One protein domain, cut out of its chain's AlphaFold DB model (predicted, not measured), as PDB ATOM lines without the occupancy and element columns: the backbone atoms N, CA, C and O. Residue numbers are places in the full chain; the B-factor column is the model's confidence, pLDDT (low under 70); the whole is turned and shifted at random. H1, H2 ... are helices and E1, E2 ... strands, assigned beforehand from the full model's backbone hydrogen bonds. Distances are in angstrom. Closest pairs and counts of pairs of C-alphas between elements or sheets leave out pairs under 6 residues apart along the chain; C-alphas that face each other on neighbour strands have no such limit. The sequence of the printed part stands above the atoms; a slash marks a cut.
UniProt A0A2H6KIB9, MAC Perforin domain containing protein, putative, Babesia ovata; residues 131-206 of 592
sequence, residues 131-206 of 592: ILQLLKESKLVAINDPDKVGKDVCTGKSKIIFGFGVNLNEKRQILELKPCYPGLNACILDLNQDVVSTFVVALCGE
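AT A GLANCE: This is residues 131 to 206 of the 592 residues of the protein "MAC Perforin domain containing protein, putative" of Babesia ovata (UniProt A0A2H6KIB9). One long, twisted sheet of four strands makes a wall; the short helix H2 and the links at residues 150 to 158 and 180 to 196 cover one face, the other face is bare, and H1 sits at one end. The printed part has 76 residues, in the order H1 E1 H2 E2 E3 E4; the antiparallel sheet runs E1 E4 E2 E3, and the class is mixed. It is compact, with a radius of gyration of the C-alphas of 12.5 A, and only just a rod, spanning 40 by 20 by 16 A.

IN THESE COORDINATES: Find E2, residues 159 to 168, 24.4 A long; it bends by 82 degrees at residue 162. E4, residues 197 to 205, runs 25.2 A to C-alpha 205 at (-35.264, -13.255, 11.608). E1 is residues 139 to 143, 12.7 A, and E3 174 to 179, 13.9 A. H1, residues 131 to 137, 9.9 A, starts at (-26.749, -16.551, 18.098); H2 is residues 146 to 149, 5.3 A.

HOW THE PARTS SIT: Between E4 and E2, look at N 166 and O 199, 2.8 A. E1 and E4 show N 141 and O 202, 2.8 A; the hairpin E2 and E3 shows N 165 and O 178, 2.9 A. E1, H2 and E2 form a split strand-helix-strand unit, two strands running the same way with E4 between them, its crossover right-handed. H2 is on the sheet at a height of 7.1 A, only just over none of the strands, with 2 of its 4 C-alphas falling on E4; their closest C-alphas, Pro 146 and Thr 198, are 5.2 A apart. H1 only grazes the sheet with residues 134 to 137; the closest C-alphas of H1 and E4, Glu 137 and Gly 205, are 6.7 A apart. In H1 every O i to N i+4 pair is within hydrogen-bond range; H2 is too short for one.

THE WHOLE: The farthest C-alphas, Gln 133 and Gln 193, are 40.7 A apart. The printed part has no cut; the link E3 to E4, 17 residues, is long. Mean pLDDT of the printed part is 73.6, with 28 residues under 70, among them 131 to 135, 145 to 151 and 189 to 196.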
ATOM      1  N   ILE A 131     -25.491 -16.125  17.478       61.94
ATOM      2  CA  ILE A 131     -26.749 -16.551  18.098       61.94
ATOM      3  C   ILE A 131     -27.349 -15.444  18.972       61.94
ATOM      4  O   ILE A 131     -28.547 -15.194  18.902       61.94
ATOM      5  N   LEU A 132     -26.544 -14.765  19.796       62.16
ATOM      6  CA  LEU A 132     -27.034 -13.717  20.698       62.16
ATOM      7  C   LEU A 132     -27.555 -12.511  19.910       62.16
ATOM      8  O   LEU A 132     -28.564 -11.918  20.283       62.16
ATOM      9  N   GLN A 133     -26.868 -12.155  18.827       62.09
ATOM     10  CA  GLN A 133     -27.287 -11.061  17.961       62.09
ATOM     11  C   GLN A 133     -28.527 -11.435  17.140       62.09
ATOM     12  O   GLN A 133     -29.492 -10.676  17.133       62.09
ATOM     13  N   LEU A 134     -28.572 -12.656  16.597       66.12
ATOM     14  CA  LEU A 134     -29.768 -13.208  15.962       66.12
ATOM     15  C   LEU A 134     -30.980 -13.185  16.900       66.12
ATOM     16  O   LEU A 134     -32.039 -12.726  16.494       66.12
ATOM     17  N   LEU A 135     -30.841 -13.613  18.158       69.19
ATOM     18  CA  LEU A 135     -31.944 -13.575  19.124       69.19
ATOM     19  C   LEU A 135     -32.401 -12.139  19.434       69.19
ATOM     20  O   LEU A 135     -33.597 -11.913  19.605       69.19
ATOM     21  N   LYS A 136     -31.483 -11.163  19.467       72.38
ATOM     22  CA  LYS A 136     -31.815  -9.739  19.675       72.38
ATOM     23  C   LYS A 136     -32.532  -9.108  18.481       72.38
ATOM     24  O   LYS A 136     -33.396  -8.261  18.680       72.38
ATOM     25  N   GLU A 137     -32.157  -9.492  17.267       74.50
ATOM     26  CA  GLU A 137     -32.719  -8.956  16.018       74.50
ATOM     27  C   GLU A 137     -33.977  -9.713  15.573       74.50
ATOM     28  O   GLU A 137     -34.772  -9.218  14.772       74.50
ATOM     29  N   SER A 138     -34.181 -10.916  16.106       81.38
ATOM     30  CA  SER A 138     -35.342 -11.738  15.813       81.38
ATOM     31  C   SER A 138     -36.613 -11.254  16.508       81.38
ATOM     32  O   SER A 138     -36.600 -10.702  17.608       81.38
ATOM     33  N   LYS A 139     -37.751 -11.521  15.871       85.62
ATOM     34  CA  LYS A 139     -39.079 -11.170  16.361       85.62
ATOM     35  C   LYS A 139     -39.888 -12.430  16.624       85.62
ATOM     36  O   LYS A 139     -40.070 -13.251  15.728       85.62
ATOM     37  N   LEU A 140     -40.424 -12.557  17.836       83.50
ATOM     38  CA  LEU A 140     -41.403 -13.595  18.146       83.50
ATOM     39  C   LEU A 140     -42.740 -13.243  17.490       83.50
ATOM     40  O   LEU A 140     -43.279 -12.152  17.692       83.50
ATOM     41  N   VAL A 141     -43.278 -14.177  16.719       84.75
ATOM     42  CA  VAL A 141     -44.559 -14.067  16.031       84.75
ATOM     43  C   VAL A 141     -45.462 -15.194  16.513       84.75
ATOM     44  O   VAL A 141     -45.082 -16.363  16.492       84.75
ATOM     45  N   ALA A 142     -46.665 -14.835  16.955       83.44
ATOM     46  CA  ALA A 142     -47.718 -15.777  17.301       83.44
ATOM     47  C   ALA A 142     -48.936 -15.497  16.417       83.44
ATOM     48  O   ALA A 142     -49.449 -14.377  16.401       83.44
ATOM     49  N   ILE A 143     -49.380 -16.501  15.668       78.75
ATOM     50  CA  ILE A 143     -50.510 -16.413  14.741       78.75
ATOM     51  C   ILE A 143     -51.543 -17.442  15.168       78.75
ATOM     52  O   ILE A 143     -51.193 -18.580  15.450       78.75
ATOM     53  N   ASN A 144     -52.808 -17.038  15.208       72.56
ATOM     54  CA  ASN A 144     -53.955 -17.902  15.479       72.56
ATOM     55  C   ASN A 144     -54.996 -17.699  14.369       72.56
ATOM     56  O   ASN A 144     -56.104 -17.229  14.612       72.56
ATOM     57  N   ASP A 145     -54.554 -17.908  13.131       67.50
ATOM     58  CA  ASP A 145     -55.309 -17.659  11.905       67.50
ATOM     59  C   ASP A 145     -54.896 -18.714  10.859       67.50
ATOM     60  O   ASP A 145     -53.769 -18.645  10.350       67.50
ATOM     61  N   PRO A 146     -55.759 -19.704  10.562       62.78
ATOM     62  CA  PRO A 146     -55.451 -20.806   9.648       62.78
ATOM     63  C   PRO A 146     -54.990 -20.341   8.260       62.78
ATOM     64  O   PRO A 146     -54.093 -20.951   7.678       62.78
ATOM     65  N   ASP A 147     -55.526 -19.222   7.763       62.00
ATOM     66  CA  ASP A 147     -55.221 -18.710   6.422       62.00
ATOM     67  C   ASP A 147     -53.823 -18.078   6.332       62.00
ATOM     68  O   ASP A 147     -53.229 -18.009   5.251       62.00
ATOM     69  N   LYS A 148     -53.272 -17.633   7.470       63.62
ATOM     70  CA  LYS A 148     -51.939 -17.008   7.556       63.62
ATOM     71  C   LYS A 148     -50.835 -17.994   7.905       63.62
ATOM     72  O   LYS A 148     -49.694 -17.794   7.495       63.62
ATOM     73  N   VAL A 149     -51.167 -19.063   8.624       62.88
ATOM     74  CA  VAL A 149     -50.208 -20.078   9.086       62.88
ATOM     75  C   VAL A 149     -49.483 -20.769   7.923       62.88
ATOM     76  O   VAL A 149     -48.273 -20.990   8.002       62.88
ATOM     77  N   GLY A 150     -50.188 -21.030   6.821       60.91
ATOM     78  CA  GLY A 150     -49.622 -21.665   5.626       60.91
ATOM     79  C   GLY A 150     -48.968 -20.714   4.616       60.91
ATOM     80  O   GLY A 150     -48.472 -21.188   3.596       60.91
ATOM     81  N   LYS A 151     -48.978 -19.393   4.847       63.59
ATOM     82  CA  LYS A 151     -48.533 -18.403   3.846       63.59
ATOM     83  C   LYS A 151     -47.503 -17.407   4.377       63.59
ATOM     84  O   LYS A 151     -46.437 -17.290   3.781       63.59
ATOM     85  N   ASP A 152     -47.778 -16.752   5.507       71.00
ATOM     86  CA  ASP A 152     -47.044 -15.555   5.944       71.00
ATOM     87  C   ASP A 152     -46.789 -15.545   7.463       71.00
ATOM     88  O   ASP A 152     -47.167 -14.611   8.172       71.00
ATOM     89  N   VAL A 153     -46.143 -16.590   7.995       81.38
ATOM     90  CA  VAL A 153     -45.740 -16.619   9.414       81.38
ATOM     91  C   VAL A 153     -44.634 -15.604   9.694       81.38
ATOM     92  O   VAL A 153     -44.714 -14.844  10.655       81.38
ATOM     93  N   CYS A 154     -43.628 -15.548   8.826       83.62
ATOM     94  CA  CYS A 154     -42.595 -14.521   8.825       83.62
ATOM     95  C   CYS A 154     -42.750 -13.659   7.571       83.62
ATOM     96  O   CYS A 154     -42.809 -14.173   6.455       83.62
ATOM     97  N   THR A 155     -42.837 -12.339   7.742       82.81
ATOM     98  CA  THR A 155     -43.123 -11.408   6.640       82.81
ATOM     99  C   THR A 155     -41.852 -10.819   6.031       82.81
ATOM    100  O   THR A 155     -40.852 -10.603   6.723       82.81
ATOM    101  N   GLY A 156     -41.907 -10.463   4.747       81.94
ATOM    102  CA  GLY A 156     -40.804  -9.802   4.047       81.94
ATOM    103  C   GLY A 156     -39.603 -10.728   3.835       81.94
ATOM    104  O   GLY A 156     -39.747 -11.830   3.308       81.94
ATOM    105  N   LYS A 157     -38.407 -10.266   4.221       76.50
ATOM    106  CA  LYS A 157     -37.158 -11.043   4.116       76.50
ATOM    107  C   LYS A 157     -36.918 -11.977   5.306       76.50
ATOM    108  O   LYS A 157     -36.021 -12.813   5.238       76.50
ATOM    109  N   SER A 158     -37.711 -11.847   6.372       81.44
ATOM    110  CA  SER A 158     -37.554 -12.661   7.575       81.44
ATOM    111  C   SER A 158     -37.991 -14.107   7.334       81.44
ATOM    112  O   SER A 158     -38.999 -14.367   6.680       81.44
ATOM    113  N   LYS A 159     -37.211 -15.045   7.866       82.81
ATOM    114  CA  LYS A 159     -37.436 -16.490   7.824       82.81
ATOM    115  C   LYS A 159     -37.657 -17.018   9.234       82.81
ATOM    116  O   LYS A 159     -37.180 -16.432  10.205       82.81
ATOM    117  N   ILE A 160     -38.343 -18.149   9.341       81.81
ATOM    118  CA  ILE A 160     -38.462 -18.901  10.587       81.81
ATOM    119  C   ILE A 160     -37.059 -19.363  10.984       81.81
ATOM    120  O   ILE A 160     -36.356 -19.990  10.195       81.81
ATOM    121  N   ILE A 161     -36.650 -19.042  12.205       79.94
ATOM    122  CA  ILE A 161     -35.422 -19.544  12.825       79.94
ATOM    123  C   ILE A 161     -35.754 -20.836  13.574       79.94
ATOM    124  O   ILE A 161     -35.109 -21.858  13.371       79.94
ATOM    125  N   PHE A 162     -36.786 -20.797  14.414       82.12
ATOM    126  CA  PHE A 162     -37.395 -21.960  15.057       82.12
ATOM    127  C   PHE A 162     -38.830 -21.617  15.444       82.12
ATOM    128  O   PHE A 162     -39.192 -20.448  15.584       82.12
ATOM    129  N   GLY A 163     -39.664 -22.628  15.638       82.44
ATOM    130  CA  GLY A 163     -41.062 -22.414  15.974       82.44
ATOM    131  C   GLY A 163     -41.828 -23.713  16.003       82.44
ATOM    132  O   GLY A 163     -41.295 -24.773  15.705       82.44
ATOM    133  N   PHE A 164     -43.090 -23.667  16.369       84.00
ATOM    134  CA  PHE A 164     -43.955 -24.828  16.286       84.00
ATOM    135  C   PHE A 164     -45.362 -24.382  15.928       84.00
ATOM    136  O   PHE A 164     -45.786 -23.260  16.223       84.00
ATOM    137  N   GLY A 165     -46.071 -25.286  15.277       81.94
ATOM    138  CA  GLY A 165     -47.459 -25.123  14.926       81.94
ATOM    139  C   GLY A 165     -48.304 -26.209  15.559       81.94
ATOM    140  O   GLY A 165     -47.842 -27.332  15.776       81.94
ATOM    141  N   VAL A 166     -49.536 -25.848  15.888       79.38
ATOM    142  CA  VAL A 166     -50.491 -26.724  16.545       79.38
ATOM    143  C   VAL A 166     -51.838 -26.592  15.872       79.38
ATOM    144  O   VAL A 166     -52.388 -25.493  15.777       79.38
ATOM    145  N   ASN A 167     -52.390 -27.730  15.471       75.19
ATOM    146  CA  ASN A 167     -53.757 -27.819  14.989       75.19
ATOM    147  C   ASN A 167     -54.677 -28.286  16.111       75.19
ATOM    148  O   ASN A 167     -54.380 -29.242  16.830       75.19
ATOM    149  N   LEU A 168     -55.804 -27.599  16.251       71.56
ATOM    150  CA  LEU A 168     -56.830 -27.846  17.249       71.56
ATOM    151  C   LEU A 168     -58.166 -28.129  16.568       71.56
ATOM    152  O   LEU A 168     -58.543 -27.445  15.618       71.56
ATOM    153  N   ASN A 169     -58.918 -29.087  17.102       66.88
ATOM    154  CA  ASN A 169     -60.306 -29.313  16.691       66.88
ATOM    155  C   ASN A 169     -61.308 -28.413  17.437       66.88
ATOM    156  O   ASN A 169     -60.935 -27.667  18.345       66.88
ATOM    157  N   GLU A 170     -62.603 -28.524  17.112       70.25
ATOM    158  CA  GLU A 170     -63.695 -27.786  17.785       70.25
ATOM    159  C   GLU A 170     -63.689 -27.945  19.312       70.25
ATOM    160  O   GLU A 170     -64.077 -27.043  20.054       70.25
ATOM    161  N   LYS A 171     -63.216 -29.094  19.803       63.22
ATOM    162  CA  LYS A 171     -63.124 -29.422  21.231       63.22
ATOM    163  C   LYS A 171     -61.814 -28.942  21.870       63.22
ATOM    164  O   LYS A 171     -61.543 -29.304  23.014       63.22
ATOM    165  N   ARG A 172     -61.015 -28.135  21.157       62.81
ATOM    166  CA  ARG A 172     -59.693 -27.609  21.557       62.81
ATOM    167  C   ARG A 172     -58.653 -28.688  21.861       62.81
ATOM    168  O   ARG A 172     -57.788 -28.505  22.715       62.81
ATOM    169  N   GLN A 173     -58.745 -29.817  21.173       63.62
ATOM    170  CA  GLN A 173     -57.822 -30.937  21.328       63.62
ATOM    171  C   GLN A 173     -56.722 -30.824  20.286       63.62
ATOM    172  O   GLN A 173     -57.017 -30.501  19.138       63.62
ATOM    173  N   ILE A 174     -55.485 -31.124  20.683       65.69
ATOM    174  CA  ILE A 174     -54.335 -31.138  19.779       65.69
ATOM    175  C   ILE A 174     -54.505 -32.285  18.788       65.69
ATOM    176  O   ILE A 174     -54.405 -33.450  19.165       65.69
ATOM    177  N   LEU A 175     -54.760 -31.939  17.533       63.56
ATOM    178  CA  LEU A 175     -54.718 -32.871  16.414       63.56
ATOM    179  C   LEU A 175     -53.275 -33.125  15.984       63.56
ATOM    180  O   LEU A 175     -52.917 -34.246  15.648       63.56
ATOM    181  N   GLU A 176     -52.451 -32.081  16.029       69.50
ATOM    182  CA  GLU A 176     -51.090 -32.100  15.516       69.50
ATOM    183  C   GLU A 176     -50.245 -31.063  16.258       69.50
ATOM    184  O   GLU A 176     -50.721 -29.958  16.527       69.50
ATOM    185  N   LEU A 177     -49.001 -31.413  16.581       74.00
ATOM    186  CA  LEU A 177     -47.964 -30.501  17.065       74.00
ATOM    187  C   LEU A 177     -46.703 -30.791  16.251       74.00
ATOM    188  O   LEU A 177     -46.121 -31.865  16.398       74.00
ATOM    189  N   LYS A 178     -46.281 -29.846  15.410       74.31
ATOM    190  CA  LYS A 178     -45.099 -29.999  14.549       74.31
ATOM    191  C   LYS A 178     -44.124 -28.837  14.719       74.31
ATOM    192  O   LYS A 178     -44.552 -27.710  14.988       74.31
ATOM    193  N   PRO A 179     -42.811 -29.085  14.570       80.69
ATOM    194  CA  PRO A 179     -41.835 -28.013  14.546       80.69
ATOM    195  C   PRO A 179     -41.938 -27.290  13.199       80.69
ATOM    196  O   PRO A 179     -42.141 -27.917  12.160       80.69
ATOM    197  N   CYS A 180     -41.789 -25.972  13.205       77.81
ATOM    198  CA  CYS A 180     -41.696 -25.204  11.973       77.81
ATOM    199  C   CYS A 180     -40.264 -25.288  11.447       77.81
ATOM    200  O   CYS A 180     -39.313 -25.019  12.184       77.81
ATOM    201  N   TYR A 181     -40.105 -25.638  10.173       76.00
ATOM    202  CA  TYR A 181     -38.782 -25.795   9.584       76.00
ATOM    203  C   TYR A 181     -38.045 -24.451   9.477       76.00
ATOM    204  O   TYR A 181     -38.610 -23.482   8.950       76.00
ATOM    205  N   PRO A 182     -36.780 -24.380   9.933       75.81
ATOM    206  CA  PRO A 182     -35.953 -23.199   9.746       75.81
ATOM    207  C   PRO A 182     -35.804 -22.839   8.261       75.81
ATOM    208  O   PRO A 182     -35.702 -23.710   7.399       75.81
ATOM    209  N   GLY A 183     -35.764 -21.545   7.952       69.62
ATOM    210  CA  GLY A 183     -35.549 -21.023   6.600       69.62
ATOM    211  C   GLY A 183     -36.817 -20.804   5.766       69.62
ATOM    212  O   GLY A 183     -36.735 -20.138   4.728       69.62
ATOM    213  N   LEU A 184     -37.982 -21.278   6.219       76.62
ATOM    214  CA  LEU A 184     -39.275 -21.044   5.566       76.62
ATOM    215  C   LEU A 184     -39.937 -19.740   6.034       76.62
ATOM    216  O   LEU A 184     -39.604 -19.208   7.088       76.62
ATOM    217  N   ASN A 185     -40.896 -19.229   5.257       80.00
ATOM    218  CA  ASN A 185     -41.747 -18.095   5.660       80.00
ATOM    219  C   ASN A 185     -43.040 -18.542   6.346       80.00
ATOM    220  O   ASN A 185     -43.734 -17.720   6.934       80.00
ATOM    221  N   ALA A 186     -43.373 -19.826   6.249       80.88
ATOM    222  CA  ALA A 186     -44.617 -20.407   6.721       80.88
ATOM    223  C   ALA A 186     -44.331 -21.694   7.496       80.88
ATOM    224  O   ALA A 186     -43.327 -22.369   7.249       80.88
ATOM    225  N   CYS A 187     -45.217 -22.022   8.431       74.00
ATOM    226  CA  CYS A 187     -45.157 -23.283   9.150       74.00
ATOM    227  C   CYS A 187     -46.074 -24.276   8.439       74.00
ATOM    228  O   CYS A 187     -47.275 -24.038   8.327       74.00
ATOM    229  N   ILE A 188     -45.501 -25.364   7.932       73.31
ATOM    230  CA  ILE A 188     -46.255 -26.379   7.197       73.31
ATOM    231  C   ILE A 188     -46.977 -27.256   8.220       73.31
ATOM    232  O   ILE A 188     -46.332 -27.994   8.963       73.31
ATOM    233  N   LEU A 189     -48.302 -27.133   8.272       68.75
ATOM    234  CA  LEU A 189     -49.184 -27.887   9.161       68.75
ATOM    235  C   LEU A 189     -50.337 -28.482   8.359       68.75
ATOM    236  O   LEU A 189     -50.802 -27.871   7.394       68.75
ATOM    237  N   ASP A 190     -50.835 -29.635   8.793       66.31
ATOM    238  CA  ASP A 190     -51.850 -30.383   8.061       66.31
ATOM    239  C   ASP A 190     -53.251 -29.845   8.388       66.31
ATOM    240  O   ASP A 190     -53.917 -30.262   9.336       66.31
ATOM    241  N   LEU A 191     -53.720 -28.883   7.587       61.47
ATOM    242  CA  LEU A 191     -55.050 -28.278   7.717       61.47
ATOM    243  C   LEU A 191     -56.132 -29.218   7.153       61.47
ATOM    244  O   LEU A 191     -56.587 -29.074   6.020       61.47
ATOM    245  N   ASN A 192     -56.521 -30.227   7.934       62.12
ATOM    246  CA  ASN A 192     -57.626 -31.134   7.606       62.12
ATOM    247  C   ASN A 192     -58.997 -30.590   8.075       62.12
ATOM    248  O   ASN A 192     -59.074 -29.594   8.787       62.12
ATOM    249  N   GLN A 193     -60.099 -31.243   7.679       52.44
ATOM    250  CA  GLN A 193     -61.469 -30.796   8.010       52.44
ATOM    251  C   GLN A 193     -61.791 -30.809   9.513       52.44
ATOM    252  O   GLN A 193     -62.733 -30.143   9.933       52.44
ATOM    253  N   ASP A 194     -61.025 -31.554  10.316       55.75
ATOM    254  CA  ASP A 194     -61.187 -31.587  11.769       55.75
ATOM    255  C   ASP A 194     -60.468 -30.396  12.443       55.75
ATOM    256  O   ASP A 194     -60.713 -30.140  13.627       55.75
ATOM    257  N   VAL A 195     -59.601 -29.663  11.723       62.31
ATOM    258  CA  VAL A 195     -58.903 -28.466  12.216       62.31
ATOM    259  C   VAL A 195     -59.845 -27.269  12.206       62.31
ATOM    260  O   VAL A 195     -60.308 -26.813  11.166       62.31
ATOM    261  N   VAL A 196     -60.088 -26.719  13.390       67.75
ATOM    262  CA  VAL A 196     -60.945 -25.542  13.597       67.75
ATOM    263  C   VAL A 196     -60.150 -24.332  14.056       67.75
ATOM    264  O   VAL A 196     -60.543 -23.194  13.819       67.75
ATOM    265  N   SER A 197     -59.010 -24.556  14.698       73.50
ATOM    266  CA  SER A 197     -58.083 -23.492  15.048       73.50
ATOM    267  C   SER A 197     -56.671 -23.997  14.861       73.50
ATOM    268  O   SER A 197     -56.319 -25.085  15.308       73.50
ATOM    269  N   THR A 198     -55.858 -23.180  14.214       76.12
ATOM    270  CA  THR A 198     -54.435 -23.425  14.068       76.12
ATOM    271  C   THR A 198     -53.708 -22.284  14.727       76.12
ATOM    272  O   THR A 198     -53.990 -21.122  14.426       76.12
ATOM    273  N   PHE A 199     -52.752 -22.609  15.590       81.38
ATOM    274  CA  PHE A 199     -51.856 -21.605  16.125       81.38
ATOM    275  C   PHE A 199     -50.402 -21.950  15.831       81.38
ATOM    276  O   PHE A 199     -49.982 -23.098  15.940       81.38
ATOM    277  N   VAL A 200     -49.628 -20.937  15.466       82.19
ATOM    278  CA  VAL A 200     -48.187 -21.029  15.244       82.19
ATOM    279  C   VAL A 200     -47.498 -20.034  16.141       82.19
ATOM    280  O   VAL A 200     -47.907 -18.878  16.223       82.19
ATOM    281  N   VAL A 201     -46.420 -20.478  16.771       85.56
ATOM    282  CA  VAL A 201     -45.458 -19.605  17.430       85.56
ATOM    283  C   VAL A 201     -44.120 -19.820  16.749       85.56
ATOM    284  O   VAL A 201     -43.580 -20.922  16.775       85.56
ATOM    285  N   ALA A 202     -43.583 -18.775  16.137       86.38
ATOM    286  CA  ALA A 202     -42.307 -18.823  15.447       86.38
ATOM    287  C   ALA A 202     -41.456 -17.614  15.809       86.38
ATOM    288  O   ALA A 202     -41.951 -16.503  15.983       86.38
ATOM    289  N   LEU A 203     -40.154 -17.834  15.906       86.50
ATOM    290  CA  LEU A 203     -39.171 -16.774  15.960       86.50
ATOM    291  C   LEU A 203     -38.706 -16.480  14.533       86.50
ATOM    292  O   LEU A 203     -38.156 -17.357  13.868       86.50
ATOM    293  N   CYS A 204     -38.938 -15.258  14.065       86.75
ATOM    294  CA  CYS A 204     -38.605 -14.810  12.718       86.75
ATOM    295  C   CYS A 204     -37.355 -13.926  12.729       86.75
ATOM    296  O   CYS A 204     -37.263 -13.013  13.546       86.75
ATOM    297  N   GLY A 205     -36.428 -14.128  11.797       83.38
ATOM    298  CA  GLY A 205     -35.264 -13.255  11.608       83.38
ATOM    299  C   GLY A 205     -34.679 -13.370  10.205       83.38
ATOM    300  O   GLY A 205     -35.042 -14.263   9.446       83.38
ATOM    301  N   GLU A 206     -33.816 -12.433   9.815       73.50
ATOM    302  CA  GLU A 206     -33.253 -12.409   8.452       73.50
ATOM    303  C   GLU A 206     -32.094 -13.400   8.261       73.50
ATOM    304  O   GLU A 206     -31.867 -13.873   7.147       73.50
TER     305      GLU A 206